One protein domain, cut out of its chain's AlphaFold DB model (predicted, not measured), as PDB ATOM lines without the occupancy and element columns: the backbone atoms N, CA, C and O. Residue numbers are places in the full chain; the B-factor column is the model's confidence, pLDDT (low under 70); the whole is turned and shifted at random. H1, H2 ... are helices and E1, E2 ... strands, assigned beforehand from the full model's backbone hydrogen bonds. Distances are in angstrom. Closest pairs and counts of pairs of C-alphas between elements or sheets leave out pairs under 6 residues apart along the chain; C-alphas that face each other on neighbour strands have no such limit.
ATOM      1  N   LEU A 197      37.856  34.388 -17.977       91.19
ATOM      2  CA  LEU A 197      38.545  34.816 -19.186       91.19
ATOM      3  C   LEU A 197      40.036  34.937 -18.879       91.19
ATOM      4  O   LEU A 197      40.419  35.704 -18.002       91.19
ATOM      5  N   VAL A 198      40.889  34.234 -19.616       93.19
ATOM      6  CA  VAL A 198      42.335  34.495 -19.606       93.19
ATOM      7  C   VAL A 198      42.628  35.395 -20.796       93.19
ATOM      8  O   VAL A 198      42.808  34.904 -21.906       93.19
ATOM      9  N   ALA A 199      42.574  36.709 -20.572       93.88
ATOM     10  CA  ALA A 199      42.789  37.682 -21.630       93.88
ATOM     11  C   ALA A 199      44.284  37.861 -21.891       93.88
ATOM     12  O   ALA A 199      45.072  37.963 -20.952       93.88
ATOM     13  N   ALA A 200      44.664  37.932 -23.159       94.19
ATOM     14  CA  ALA A 200      45.995  38.347 -23.566       94.19
ATOM     15  C   ALA A 200      45.891  39.313 -24.745       94.19
ATOM     16  O   ALA A 200      44.918  39.294 -25.505       94.19
ATOM     17  N   GLU A 201      46.913  40.150 -24.910       95.62
ATOM     18  CA  GLU A 201      47.092  40.906 -26.145       95.62
ATOM     19  C   GLU A 201      47.286  39.904 -27.304       95.62
ATOM     20  O   GLU A 201      48.242  39.124 -27.270       95.62
ATOM     21  N   PRO A 202      46.409  39.895 -28.328       94.94
ATOM     22  CA  PRO A 202      46.583  38.999 -29.467       94.94
ATOM     23  C   PRO A 202      47.832  39.387 -30.253       94.94
ATOM     24  O   PRO A 202      48.198  40.558 -30.259       94.94
ATOM     25  N   GLY A 203      48.470  38.449 -30.954       93.19
ATOM     26  CA  GLY A 203      49.671  38.736 -31.749       93.19
ATOM     27  C   GLY A 203      49.435  39.728 -32.901       93.19
ATOM     28  O   GLY A 203      48.308  39.964 -33.328       93.19
ATOM     29  N   ASP A 204      50.514  40.291 -33.450       91.31
ATOM     30  CA  ASP A 204      50.458  41.285 -34.538       91.31
ATOM     31  C   ASP A 204      49.769  40.785 -35.813       91.31
ATOM     32  O   ASP A 204      49.165  41.573 -36.537       91.31
ATOM     33  N   THR A 205      49.869  39.487 -36.091       91.50
ATOM     34  CA  THR A 205      49.268  38.831 -37.260       91.50
ATOM     35  C   THR A 205      47.946  38.137 -36.933       91.50
ATOM     36  O   THR A 205      47.430  37.386 -37.757       91.50
ATOM     37  N   ASP A 206      47.432  38.310 -35.715       94.12
ATOM     38  CA  ASP A 206      46.219  37.643 -35.262       94.12
ATOM     39  C   ASP A 206      44.975  38.348 -35.841       94.12
ATOM     40  O   ASP A 206      44.806  39.557 -35.636       94.12
ATOM     41  N   PRO A 207      44.070  37.636 -36.542       94.25
ATOM     42  CA  PRO A 207      42.851  38.239 -37.083       94.25
ATOM     43  C   PRO A 207      41.936  38.817 -35.992       94.25
ATOM     44  O   PRO A 207      41.171  39.750 -36.256       94.25
ATOM     45  N   VAL A 208      42.012  38.306 -34.757       94.75
ATOM     46  CA  VAL A 208      41.254  38.841 -33.621       94.75
ATOM     47  C   VAL A 208      41.695  40.272 -33.331       94.75
ATOM     48  O   VAL A 208      40.836  41.148 -33.201       94.75
ATOM     49  N   ARG A 209      43.008  40.544 -33.329       96.56
ATOM     50  CA  ARG A 209      43.542  41.901 -33.143       96.56
ATOM     51  C   ARG A 209      42.978  42.856 -34.184       96.56
ATOM     52  O   ARG A 209      42.377  43.861 -33.808       96.56
ATOM     53  N   GLU A 210      43.124  42.526 -35.467       96.94
ATOM     54  CA  GLU A 210      42.654  43.385 -36.560       96.94
ATOM     55  C   GLU A 210      41.155  43.689 -36.418       96.94
ATOM     56  O   GLU A 210      40.725  44.841 -36.517       96.94
ATOM     57  N   SER A 211      40.350  42.664 -36.117       96.31
ATOM     58  CA  SER A 211      38.904  42.816 -35.957       96.31
ATOM     59  C   SER A 211      38.527  43.753 -34.800       96.31
ATOM     60  O   SER A 211      37.658  44.617 -34.956       96.31
ATOM     61  N   MET A 212      39.206  43.634 -33.656       96.44
ATOM     62  CA  MET A 212      38.935  44.442 -32.472       96.44
ATOM     63  C   MET A 212      39.445  45.875 -32.634       96.44
ATOM     64  O   MET A 212      38.736  46.813 -32.276       96.44
ATOM     65  N   GLU A 213      40.620  46.075 -33.226       97.56
ATOM     66  CA  GLU A 213      41.147  47.409 -33.524       97.56
ATOM     67  C   GLU A 213      40.250  48.142 -34.522       97.56
ATOM     68  O   GLU A 213      39.891  49.301 -34.301       97.56
ATOM     69  N   LYS A 214      39.790  47.453 -35.573       97.50
ATOM     70  CA  LYS A 214      38.818  47.995 -36.531       97.50
ATOM     71  C   LYS A 214      37.515  48.410 -35.853       97.50
ATOM     72  O   LYS A 214      36.999  49.490 -36.136       97.50
ATOM     73  N   ARG A 215      36.990  47.573 -34.954       96.12
ATOM     74  CA  ARG A 215      35.699  47.804 -34.290       96.12
ATOM     75  C   ARG A 215      35.766  48.856 -33.177       96.12
ATOM     76  O   ARG A 215      34.829  49.636 -33.043       96.12
ATOM     77  N   TYR A 216      36.843  48.895 -32.391       96.12
ATOM     78  CA  TYR A 216      36.908  49.674 -31.144       96.12
ATOM     79  C   TYR A 216      37.923  50.822 -31.154       96.12
ATOM     80  O   TYR A 216      37.850  51.714 -30.297       96.12
ATOM     81  N   ASN A 217      38.838  50.835 -32.123       96.75
ATOM     82  CA  ASN A 217      39.888  51.844 -32.256       96.75
ATOM     83  C   ASN A 217      40.035  52.379 -33.691       96.75
ATOM     84  O   ASN A 217      41.102  52.853 -34.066       96.75
ATOM     85  N   GLU A 218      38.975  52.314 -34.507       95.62
ATOM     86  CA  GLU A 218      38.954  52.856 -35.880       95.62
ATOM     87  C   GLU A 218      40.029  52.246 -36.803       95.62
ATOM     88  O   GLU A 218      40.496  52.887 -37.743       95.62
ATOM     89  N   GLY A 219      40.462  51.017 -36.518       95.56
ATOM     90  CA  GLY A 219      41.545  50.337 -37.234       95.56
ATOM     91  C   GLY A 219      42.944  50.810 -36.843       95.56
ATOM     92  O   GLY A 219      43.919  50.412 -37.472       95.56
ATOM     93  N   LYS A 220      43.067  51.669 -35.825       96.25
ATOM     94  CA  LYS A 220      44.360  52.089 -35.282       96.25
ATOM     95  C   LYS A 220      44.877  51.038 -34.313       96.25
ATOM     96  O   LYS A 220      44.115  50.465 -33.531       96.25
ATOM     97  N   ARG A 221      46.198  50.876 -34.304       96.56
ATOM     98  CA  ARG A 221      46.867  49.943 -33.405       96.56
ATOM     99  C   ARG A 221      46.657  50.330 -31.942       96.56
ATOM    100  O   ARG A 221      46.814  51.497 -31.579       96.56
ATOM    101  N   ILE A 222      46.312  49.352 -31.113       97.38
ATOM    102  CA  ILE A 222      46.261  49.481 -29.656       97.38
ATOM    103  C   ILE A 222      47.582  48.927 -29.116       97.38
ATOM    104  O   ILE A 222      47.876  47.750 -29.288       97.38
ATOM    105  N   SER A 223      48.394  49.780 -28.494       95.44
ATOM    106  CA  SER A 223      49.719  49.406 -27.970       95.44
ATOM    107  C   SER A 223      49.784  49.336 -26.447       95.44
ATOM    108  O   SER A 223      50.773  48.872 -25.887       95.44
ATOM    109  N   GLU A 224      48.774  49.868 -25.764       96.62
ATOM    110  CA  GLU A 224      48.754  49.936 -24.310       96.62
ATOM    111  C   GLU A 224      48.129  48.669 -23.731       96.62
ATOM    112  O   GLU A 224      47.173  48.127 -24.286       96.62
ATOM    113  N   ARG A 225      48.669  48.210 -22.603       97.38
ATOM    114  CA  ARG A 225      48.191  47.046 -21.859       97.38
ATOM    115  C   ARG A 225      47.809  47.451 -20.451       97.38
ATOM    116  O   ARG A 225      48.439  48.317 -19.849       97.38
ATOM    117  N   VAL A 226      46.819  46.770 -19.904       96.81
ATOM    118  CA  VAL A 226      46.369  46.975 -18.536       96.81
ATOM    119  C   VAL A 226      46.016  45.639 -17.900       96.81
ATOM    120  O   VAL A 226      45.450  44.747 -18.524       96.81
ATOM    121  N   GLN A 227      46.386  45.503 -16.633       95.88
ATOM    122  CA  GLN A 227      46.116  44.314 -15.836       95.88
ATOM    123  C   GLN A 227      44.728  44.417 -15.178       95.88
ATOM    124  O   GLN A 227      44.295  45.534 -14.866       95.88
ATOM    125  N   PRO A 228      44.056  43.292 -14.866       94.69
ATOM    126  CA  PRO A 228      42.767  43.282 -14.171       94.69
ATOM    127  C   PRO A 228      42.738  44.144 -12.898       94.69
ATOM    128  O   PRO A 228      41.787  44.883 -12.662       94.69
ATOM    129  N   GLY A 229      43.820  44.138 -12.107       93.19
ATOM    130  CA  GLY A 229      43.932  44.944 -10.880       93.19
ATOM    131  C   GLY A 229      44.049  46.463 -11.098       93.19
ATOM    132  O   GLY A 229      43.999  47.233 -10.136       93.19
ATOM    133  N   SER A 230      44.220  46.908 -12.344       95.00
ATOM    134  CA  SER A 230      44.306  48.318 -12.745       95.00
ATOM    135  C   SER A 230      43.041  48.819 -13.453       95.00
ATOM    136  O   SER A 230      43.018  49.962 -13.927       95.00
ATOM    137  N   LEU A 231      41.992  47.993 -13.510       95.50
ATOM    138  CA  LEU A 231      40.665  48.404 -13.957       95.50
ATOM    139  C   LEU A 231      40.083  49.464 -13.014       95.50
ATOM    140  O   LEU A 231      40.310  49.460 -11.799       95.50
ATOM    141  N   ARG A 232      39.351  50.409 -13.597       95.50
ATOM    142  CA  ARG A 232      38.714  51.527 -12.907       95.50
ATOM    143  C   ARG A 232      37.212  51.468 -13.117       95.50
ATOM    144  O   ARG A 232      36.731  50.965 -14.127       95.50
ATOM    145  N   GLU A 233      36.481  52.015 -12.157       95.75
ATOM    146  CA  GLU A 233      35.048  52.229 -12.315       95.75
ATOM    147  C   GLU A 233      34.773  53.092 -13.555       95.75
ATOM    148  O   GLU A 233      35.466  54.081 -13.807       95.75
ATOM    149  N   GLY A 234      33.782  52.683 -14.344       96.19
ATOM    150  CA  GLY A 234      33.435  53.297 -15.620       96.19
ATOM    151  C   GLY A 234      34.207  52.757 -16.828       96.19
ATOM    152  O   GLY A 234      33.869  53.128 -17.952       96.19
ATOM    153  N   ASP A 235      35.199  51.880 -16.637       97.50
ATOM    154  CA  ASP A 235      35.843  51.184 -17.755       97.50
ATOM    155  C   ASP A 235      34.838  50.269 -18.463       97.50
ATOM    156  O   ASP A 235      34.067  49.546 -17.824       97.50
ATOM    157  N   VAL A 236      34.868  50.266 -19.797       97.81
ATOM    158  CA  VAL A 236      34.069  49.349 -20.620       97.81
ATOM    159  C   VAL A 236      34.987  48.300 -21.225       97.81
ATOM    160  O   VAL A 236      35.957  48.643 -21.895       97.81
ATOM    161  N   ILE A 237      34.671  47.030 -21.013       97.88
ATOM    162  CA  ILE A 237      35.441  45.884 -21.494       97.88
ATOM    163  C   ILE A 237      34.668  45.236 -22.640       97.88
ATOM    164  O   ILE A 237      33.503  44.871 -22.477       97.88
ATOM    165  N   TYR A 238      35.328  45.073 -23.782       97.94
ATOM    166  CA  TYR A 238      34.839  44.294 -24.913       97.94
ATOM    167  C   TYR A 238      35.658  43.020 -25.047       97.94
ATOM    168  O   TYR A 238      36.880  43.104 -25.130       97.94
ATOM    169  N   THR A 239      35.010  41.860 -25.085       96.69
ATOM    170  CA  THR A 239      35.681  40.557 -25.200       96.69
ATOM    171  C   THR A 239      35.501  39.969 -26.602       96.69
ATOM    172  O   THR A 239      34.482  40.198 -27.256       96.69
ATOM    173  N   ALA A 240      36.501  39.235 -27.091       93.69
ATOM    174  CA  ALA A 240      36.401  38.426 -28.306       93.69
ATOM    175  C   ALA A 240      37.513  37.370 -28.335       93.69
ATOM    176  O   ALA A 240      38.680  37.714 -28.192       93.69
ATOM    177  N   ALA A 241      37.160  36.096 -28.541       91.19
ATOM    178  CA  ALA A 241      38.105  35.003 -28.815       91.19
ATOM    179  C   ALA A 241      39.349  34.947 -27.889       91.19
ATOM    180  O   ALA A 241      40.466  34.746 -28.353       91.19
ATOM    181  N   GLY A 242      39.165  35.135 -26.577       91.19
ATOM    182  CA  GLY A 242      40.267  35.111 -25.599       91.19
ATOM    183  C   GLY A 242      41.048  36.424 -25.468       91.19
ATOM    184  O   GLY A 242      41.965  36.510 -24.662       91.19
ATOM    185  N   ALA A 243      40.666  37.465 -26.202       96.50
ATOM    186  CA  ALA A 243      41.190  38.816 -26.074       96.50
ATOM    187  C   ALA A 243      40.150  39.753 -25.456       96.50
ATOM    188  O   ALA A 243      38.939  39.511 -25.523       96.50
ATOM    189  N   ALA A 244      40.621  40.853 -24.872       97.75
ATOM    190  CA  ALA A 244      39.738  41.902 -24.387       97.75
ATOM    191  C   ALA A 244      40.336  43.299 -24.577       97.75
ATOM    192  O   ALA A 244      41.502  43.539 -24.273       97.75
ATOM    193  N   VAL A 245      39.506  44.227 -25.057       98.25
ATOM    194  CA  VAL A 245      39.829  45.650 -25.200       98.25
ATOM    195  C   VAL A 245      39.081  46.431 -24.137       98.25
ATOM    196  O   VAL A 245      37.866  46.302 -23.990       98.25
ATOM    197  N   ILE A 246      39.802  47.291 -23.437       98.12
ATOM    198  CA  ILE A 246      39.253  48.232 -22.473       98.12
ATOM    199  C   ILE A 246      39.168  49.597 -23.117       98.12
ATOM    200  O   ILE A 246      40.138  50.096 -23.685       98.12
ATOM    201  N   VAL A 247      38.003  50.212 -22.984       98.00
ATOM    202  CA  VAL A 247      37.742  51.584 -23.382       98.00
ATOM    203  C   VAL A 247      37.555  52.407 -22.116       98.00
ATOM    204  O   VAL A 247      36.589  52.218 -21.376       98.00
ATOM    205  N   ARG A 248      38.481  53.335 -21.882       97.50
ATOM    206  CA  ARG A 248      38.486  54.223 -20.717       97.50
ATOM    207  C   ARG A 248      38.358  55.672 -21.154       97.50
ATOM    208  O   ARG A 248      39.029  56.104 -22.089       97.50
ATOM    209  N   ARG A 249      37.546  56.454 -20.444       96.62
ATOM    210  CA  ARG A 249      37.493  57.907 -20.629       96.62
ATOM    211  C   ARG A 249      38.490  58.591 -19.690       96.62
ATOM    212  O   ARG A 249      38.302  58.561 -18.481       96.62
ATOM    213  N   GLU A 250      39.506  59.255 -20.237       94.31
ATOM    214  CA  GLU A 250      40.463  60.071 -19.473       94.31
ATOM    215  C   GLU A 250      40.639  61.442 -20.128       94.31
ATOM    216  O   GLU A 250      40.838  61.529 -21.337       94.31
ATOM    217  N   ASN A 251      40.580  62.530 -19.352       92.50
ATOM    218  CA  ASN A 251      40.844  63.898 -19.832       92.50
ATOM    219  C   ASN A 251      40.095  64.262 -21.132       92.50
ATOM    220  O   ASN A 251      40.651  64.847 -22.060       92.50
ATOM    221  N   ASN A 252      38.815  63.875 -21.203       92.56
ATOM    222  CA  ASN A 252      37.938  64.036 -22.368       92.56
ATOM    223  C   ASN A 252      38.374  63.282 -23.644       92.56
ATOM    224  O   ASN A 252      37.843  63.529 -24.726       92.56
ATOM    225  N   ARG A 253      39.306  62.339 -23.523       94.81
ATOM    226  CA  ARG A 253      39.720  61.403 -24.569       94.81
ATOM    227  C   ARG A 253      39.283  59.993 -24.201       94.81
ATOM    228  O   ARG A 253      39.048  59.677 -23.038       94.81
ATOM    229  N   MET A 254      39.166  59.155 -25.219       95.94
ATOM    230  CA  MET A 254      38.875  57.735 -25.063       95.94
ATOM    231  C   MET A 254      40.173  56.972 -25.333       95.94
ATOM    232  O   MET A 254      40.717  57.038 -26.436       95.94
ATOM    233  N   ILE A 255      40.685  56.291 -24.319       96.62
ATOM    234  CA  ILE A 255      41.899  55.478 -24.382       96.62
ATOM    235  C   ILE A 255      41.479  54.025 -24.578       96.62
ATOM    236  O   ILE A 255      40.480  53.583 -24.005       96.62
ATOM    237  N   ARG A 256      42.201  53.311 -25.444       98.06
ATOM    238  CA  ARG A 256      41.987  51.891 -25.721       98.06
ATOM    239  C   ARG A 256      43.221  51.137 -25.267       98.06
ATOM    240  O   ARG A 256      44.325  51.536 -25.617       98.06
ATOM    241  N   MET A 257      43.016  50.079 -24.498       98.31
ATOM    242  CA  MET A 257      44.085  49.254 -23.939       98.31
ATOM    243  C   MET A 257      43.699  47.785 -24.075       98.31
ATOM    244  O   MET A 257      42.521  47.450 -23.974       98.31
ATOM    245  N   TRP A 258      44.671  46.906 -24.261       98.25
ATOM    246  CA  TRP A 258      44.477  45.467 -24.137       98.25
ATOM    247  C   TRP A 258      44.415  45.065 -22.668       98.25
ATOM    248  O   TRP A 258      45.241  45.502 -21.867       98.25
ATOM    249  N   LEU A 259      43.454  44.218 -22.312       97.75
ATOM    250  CA  LEU A 259      43.469  43.524 -21.033       97.75
ATOM    251  C   LEU A 259      44.448  42.349 -21.124       97.75
ATOM    252  O   LEU A 259      44.346  41.519 -22.026       97.75
ATOM    253  N   ASP A 260      45.361  42.280 -20.169       96.75
ATOM    254  CA  ASP A 260      46.350  41.214 -20.052       96.75
ATOM    255  C   ASP A 260      46.215  40.579 -18.666       96.75
ATOM    256  O   ASP A 260      46.429  41.251 -17.659       96.75
ATOM    257  N   GLY A 261      45.797  39.318 -18.609       94.81
ATOM    258  CA  GLY A 261      45.615  38.551 -17.381       94.81
ATOM    259  C   GLY A 261      44.217  37.938 -17.198       94.81
ATOM    260  O   GLY A 261      43.298  38.161 -17.991       94.81
ATOM    261  N   PRO A 262      44.044  37.131 -16.134       94.81
ATOM    262  CA  PRO A 262      42.786  36.460 -15.838       94.81
ATOM    263  C   PRO A 262      41.737  37.427 -15.272       94.81
ATOM    264  O   PRO A 262      42.012  38.207 -14.363       94.81
ATOM    265  N   LEU A 263      40.506  37.333 -15.763       93.81
ATOM    266  CA  LEU A 263      39.358  38.112 -15.316       93.81
ATOM    267  C   LEU A 263      38.137  37.202 -15.184       93.81
ATOM    268  O   LEU A 263      37.738  36.542 -16.141       93.81
ATOM    269  N   ASN A 264      37.509  37.189 -14.011       93.81
ATOM    270  CA  ASN A 264      36.226  36.520 -13.838       93.81
ATOM    271  C   ASN A 264      35.105  37.444 -14.328       93.81
ATOM    272  O   ASN A 264      34.832  38.468 -13.705       93.81
ATOM    273  N   LEU A 265      34.447  37.090 -15.432       92.31
ATOM    274  CA  LEU A 265      33.387  37.911 -16.030       92.31
ATOM    275  C   LEU A 265      32.106  37.947 -15.178       92.31
ATOM    276  O   LEU A 265      31.323  38.884 -15.298       92.31
ATOM    277  N   ASN A 266      31.934  36.974 -14.278       90.75
ATOM    278  CA  ASN A 266      30.789  36.861 -13.370       90.75
ATOM    279  C   ASN A 266      31.075  37.430 -11.969       90.75
ATOM    280  O   ASN A 266      30.300  37.206 -11.038       90.75
ATOM    281  N   GLN A 267      32.201  38.124 -11.777       89.94
ATOM    282  CA  GLN A 267      32.551  38.674 -10.469       89.94
ATOM    283  C   GLN A 267      31.746  39.924 -10.113       89.94
ATOM    284  O   GLN A 267      31.363  40.729 -10.965       89.94
ATOM    285  N   THR A 268      31.579  40.137  -8.810       88.06
ATOM    286  CA  THR A 268      31.034  41.379  -8.269       88.06
ATOM    287  C   THR A 268      31.891  42.563  -8.720       88.06
ATOM    288  O   THR A 268      33.106  42.555  -8.544       88.06
ATOM    289  N   GLY A 269      31.262  43.590  -9.292       90.88
ATOM    290  CA  GLY A 269      31.960  44.770  -9.814       90.88
ATOM    291  C   GLY A 269      32.028  44.846 -11.339       90.88
ATOM    292  O   GLY A 269      32.401  45.895 -11.858       90.88
ATOM    293  N   LEU A 270      31.589  43.801 -12.049       94.94
ATOM    294  CA  LEU A 270      31.279  43.853 -13.477       94.94
ATOM    295  C   LEU A 270      29.764  43.766 -13.693       94.94
ATOM    296  O   LEU A 270      29.087  42.938 -13.091       94.94
ATOM    297  N   SER A 271      29.237  44.628 -14.558       94.75
ATOM    298  CA  SER A 271      27.862  44.574 -15.054       94.75
ATOM    299  C   SER A 271      27.870  44.136 -16.512       94.75
ATOM    300  O   SER A 271      28.642  44.667 -17.312       94.75
ATOM    301  N   VAL A 272      27.017  43.179 -16.867       94.19
ATOM    302  CA  VAL A 272      26.862  42.718 -18.250       94.19
ATOM    303  C   VAL A 272      25.933  43.686 -18.983       94.19
ATOM    304  O   VAL A 272      24.759  43.801 -18.653       94.19
ATOM    305  N   GLU A 273      26.464  44.380 -19.985       91.56
ATOM    306  CA  GLU A 273      25.738  45.371 -20.798       91.56
ATOM    307  C   GLU A 273      25.351  44.821 -22.181       91.56
ATOM    308  O   GLU A 273      24.605  45.445 -22.933       91.56
ATOM    309  N   GLY A 274      25.896  43.664 -22.553       87.50
ATOM    310  CA  GLY A 274      25.637  42.977 -23.812       87.50
ATOM    311  C   GLY A 274      26.446  41.687 -23.901       87.50
ATOM    312  O   GLY A 274      27.245  41.400 -23.014       87.50
ATOM    313  N   GLY A 275      26.269  40.924 -24.985       86.12
ATOM    314  CA  GLY A 275      26.869  39.588 -25.122       86.12
ATOM    315  C   GLY A 275      28.392  39.542 -24.948       86.12
ATOM    316  O   GLY A 275      28.912  38.561 -24.438       86.12
ATOM    317  N   ASN A 276      29.099  40.612 -25.320       93.75
ATOM    318  CA  ASN A 276      30.547  40.731 -25.157       93.75
ATOM    319  C   ASN A 276      30.977  42.068 -24.534       93.75
ATOM    320  O   ASN A 276      32.115  42.496 -24.717       93.75
ATOM    321  N   LYS A 277      30.055  42.765 -23.859       96.38
ATOM    322  CA  LYS A 277      30.276  44.107 -23.312       96.38
ATOM    323  C   LYS A 277      30.026  44.097 -21.812       96.38
ATOM    324  O   LYS A 277      28.916  43.806 -21.370       96.38
ATOM    325  N   TYR A 278      31.033  44.512 -21.058       97.00
ATOM    326  CA  TYR A 278      30.987  44.582 -19.604       97.00
ATOM    327  C   TYR A 278      31.338  45.994 -19.144       97.00
ATOM    328  O   TYR A 278      32.238  46.626 -19.695       97.00
ATOM    329  N   LEU A 279      30.630  46.495 -18.140       97.19
ATOM    330  CA  LEU A 279      30.922  47.760 -17.476       97.19
ATOM    331  C   LEU A 279      31.518  47.474 -16.101       97.19
ATOM    332  O   LEU A 279      30.925  46.745 -15.306       97.19
ATOM    333  N   VAL A 280      32.661  48.078 -15.796       96.88
ATOM    334  CA  VAL A 280      33.223  48.045 -14.446       96.88
ATOM    335  C   VAL A 280      32.425  49.008 -13.572       96.88
ATOM    336  O   VAL A 280      32.554  50.224 -13.691       96.88
ATOM    337  N   VAL A 281      31.583  48.466 -12.697       95.88
ATOM    338  CA  VAL A 281      30.739  49.239 -11.770       95.88
ATOM    339  C   VAL A 281      31.376  49.405 -10.395       95.88
ATOM    340  O   VAL A 281      30.949  50.247  -9.615       95.88
TER     341      VAL A 281
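What this domain is: This is residues 197 to 281 of the 287 residues of an uncharacterized protein of Xanthomonadales bacterium 63-13 (UniProt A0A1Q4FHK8). A strongly twisted wall of five antiparallel strands has one helix, H1, packed along one face, and the long hairpin of E3 and E4 reaches out with its tip, residues 250 to 253. E4 turns sharply into E5, which pairs with the short E1 in a small second sheet, while a long unnamed stretch after H1 passes by E4 before E2 begins. The printed part has 85 residues, with one named helix and seven named strands in the order E1, H1, E2, E3, E4, E5, E6, E7; the larger sheet has the order E4, E3, E2, E7, E6, and the class is mixed, helices and strands. The whole is compact and rounded, with a radius of gyration of the C-alphas of 11.9 A and spans of 34 by 30 by 22 A.

Where its parts are: E1, residues 197 to 199, begins with C-alpha 197 at (38.545, 34.816, -19.186). H1, residues 207 to 216, is 14.2 A long. E2 is residues 236 to 240, 13.6 A. E3, residues 243 to 250, is 22.3 A long and ends with C-alpha 250 at (40.463, 60.071, -19.473). E4, residues 253 to 259, is 18.6 A long. E5 is residues 261 to 264, E6 residues 270 to 274, and E7 residues 277 to 280, ending with C-alpha 280 at (33.223, 48.045, -14.446).

How they stand to each other: E2, E3 and E4 form a meander, each strand the antiparallel neighbour of the one before. In the hairpin E3 and E4, N 248 and O 255 are 2.9 A apart, within hydrogen-bond range. In the hairpin E2 and E3, N 238 and O 245 are 2.8 A apart. E7 is the antiparallel neighbour of E2, with N 237 and O 278 at 2.8 A, and forms a hairpin with the edge strand E6, with N 279 and O 271 at 2.8 A. H1 is on this sheet, two layers with the helix on one face, at a height over the sheet of 9.2 A. It lies over E3 and runs along the strands, at 24 degrees to E3 on the local plane; their closest C-alphas, of Met 212 and Val 245, are 7.4 A apart. Every O i to N i+4 pair in H1 is within hydrogen-bond range. E4 runs on into E5 at 95 degrees across a break of 1 residue. E5 and E1 are antiparallel neighbours, with N 197 and O 263 at 2.8 A. The closest C-alphas of E1 and E3, of Ala 199 and Ala 243, are 4.9 A apart. E5 and E7 are apart.

The domain as a whole: The two C-alphas farthest apart, of Thr 205 and Thr 268, are 34.3 A apart. The link from H1 to E2, 19 residues, is long; its residues 225 to 226 pair in parallel with residues 258 to 259 of E4. The printed part has no cut. Its mean pLDDT is 95.1, and no printed residue is under 70.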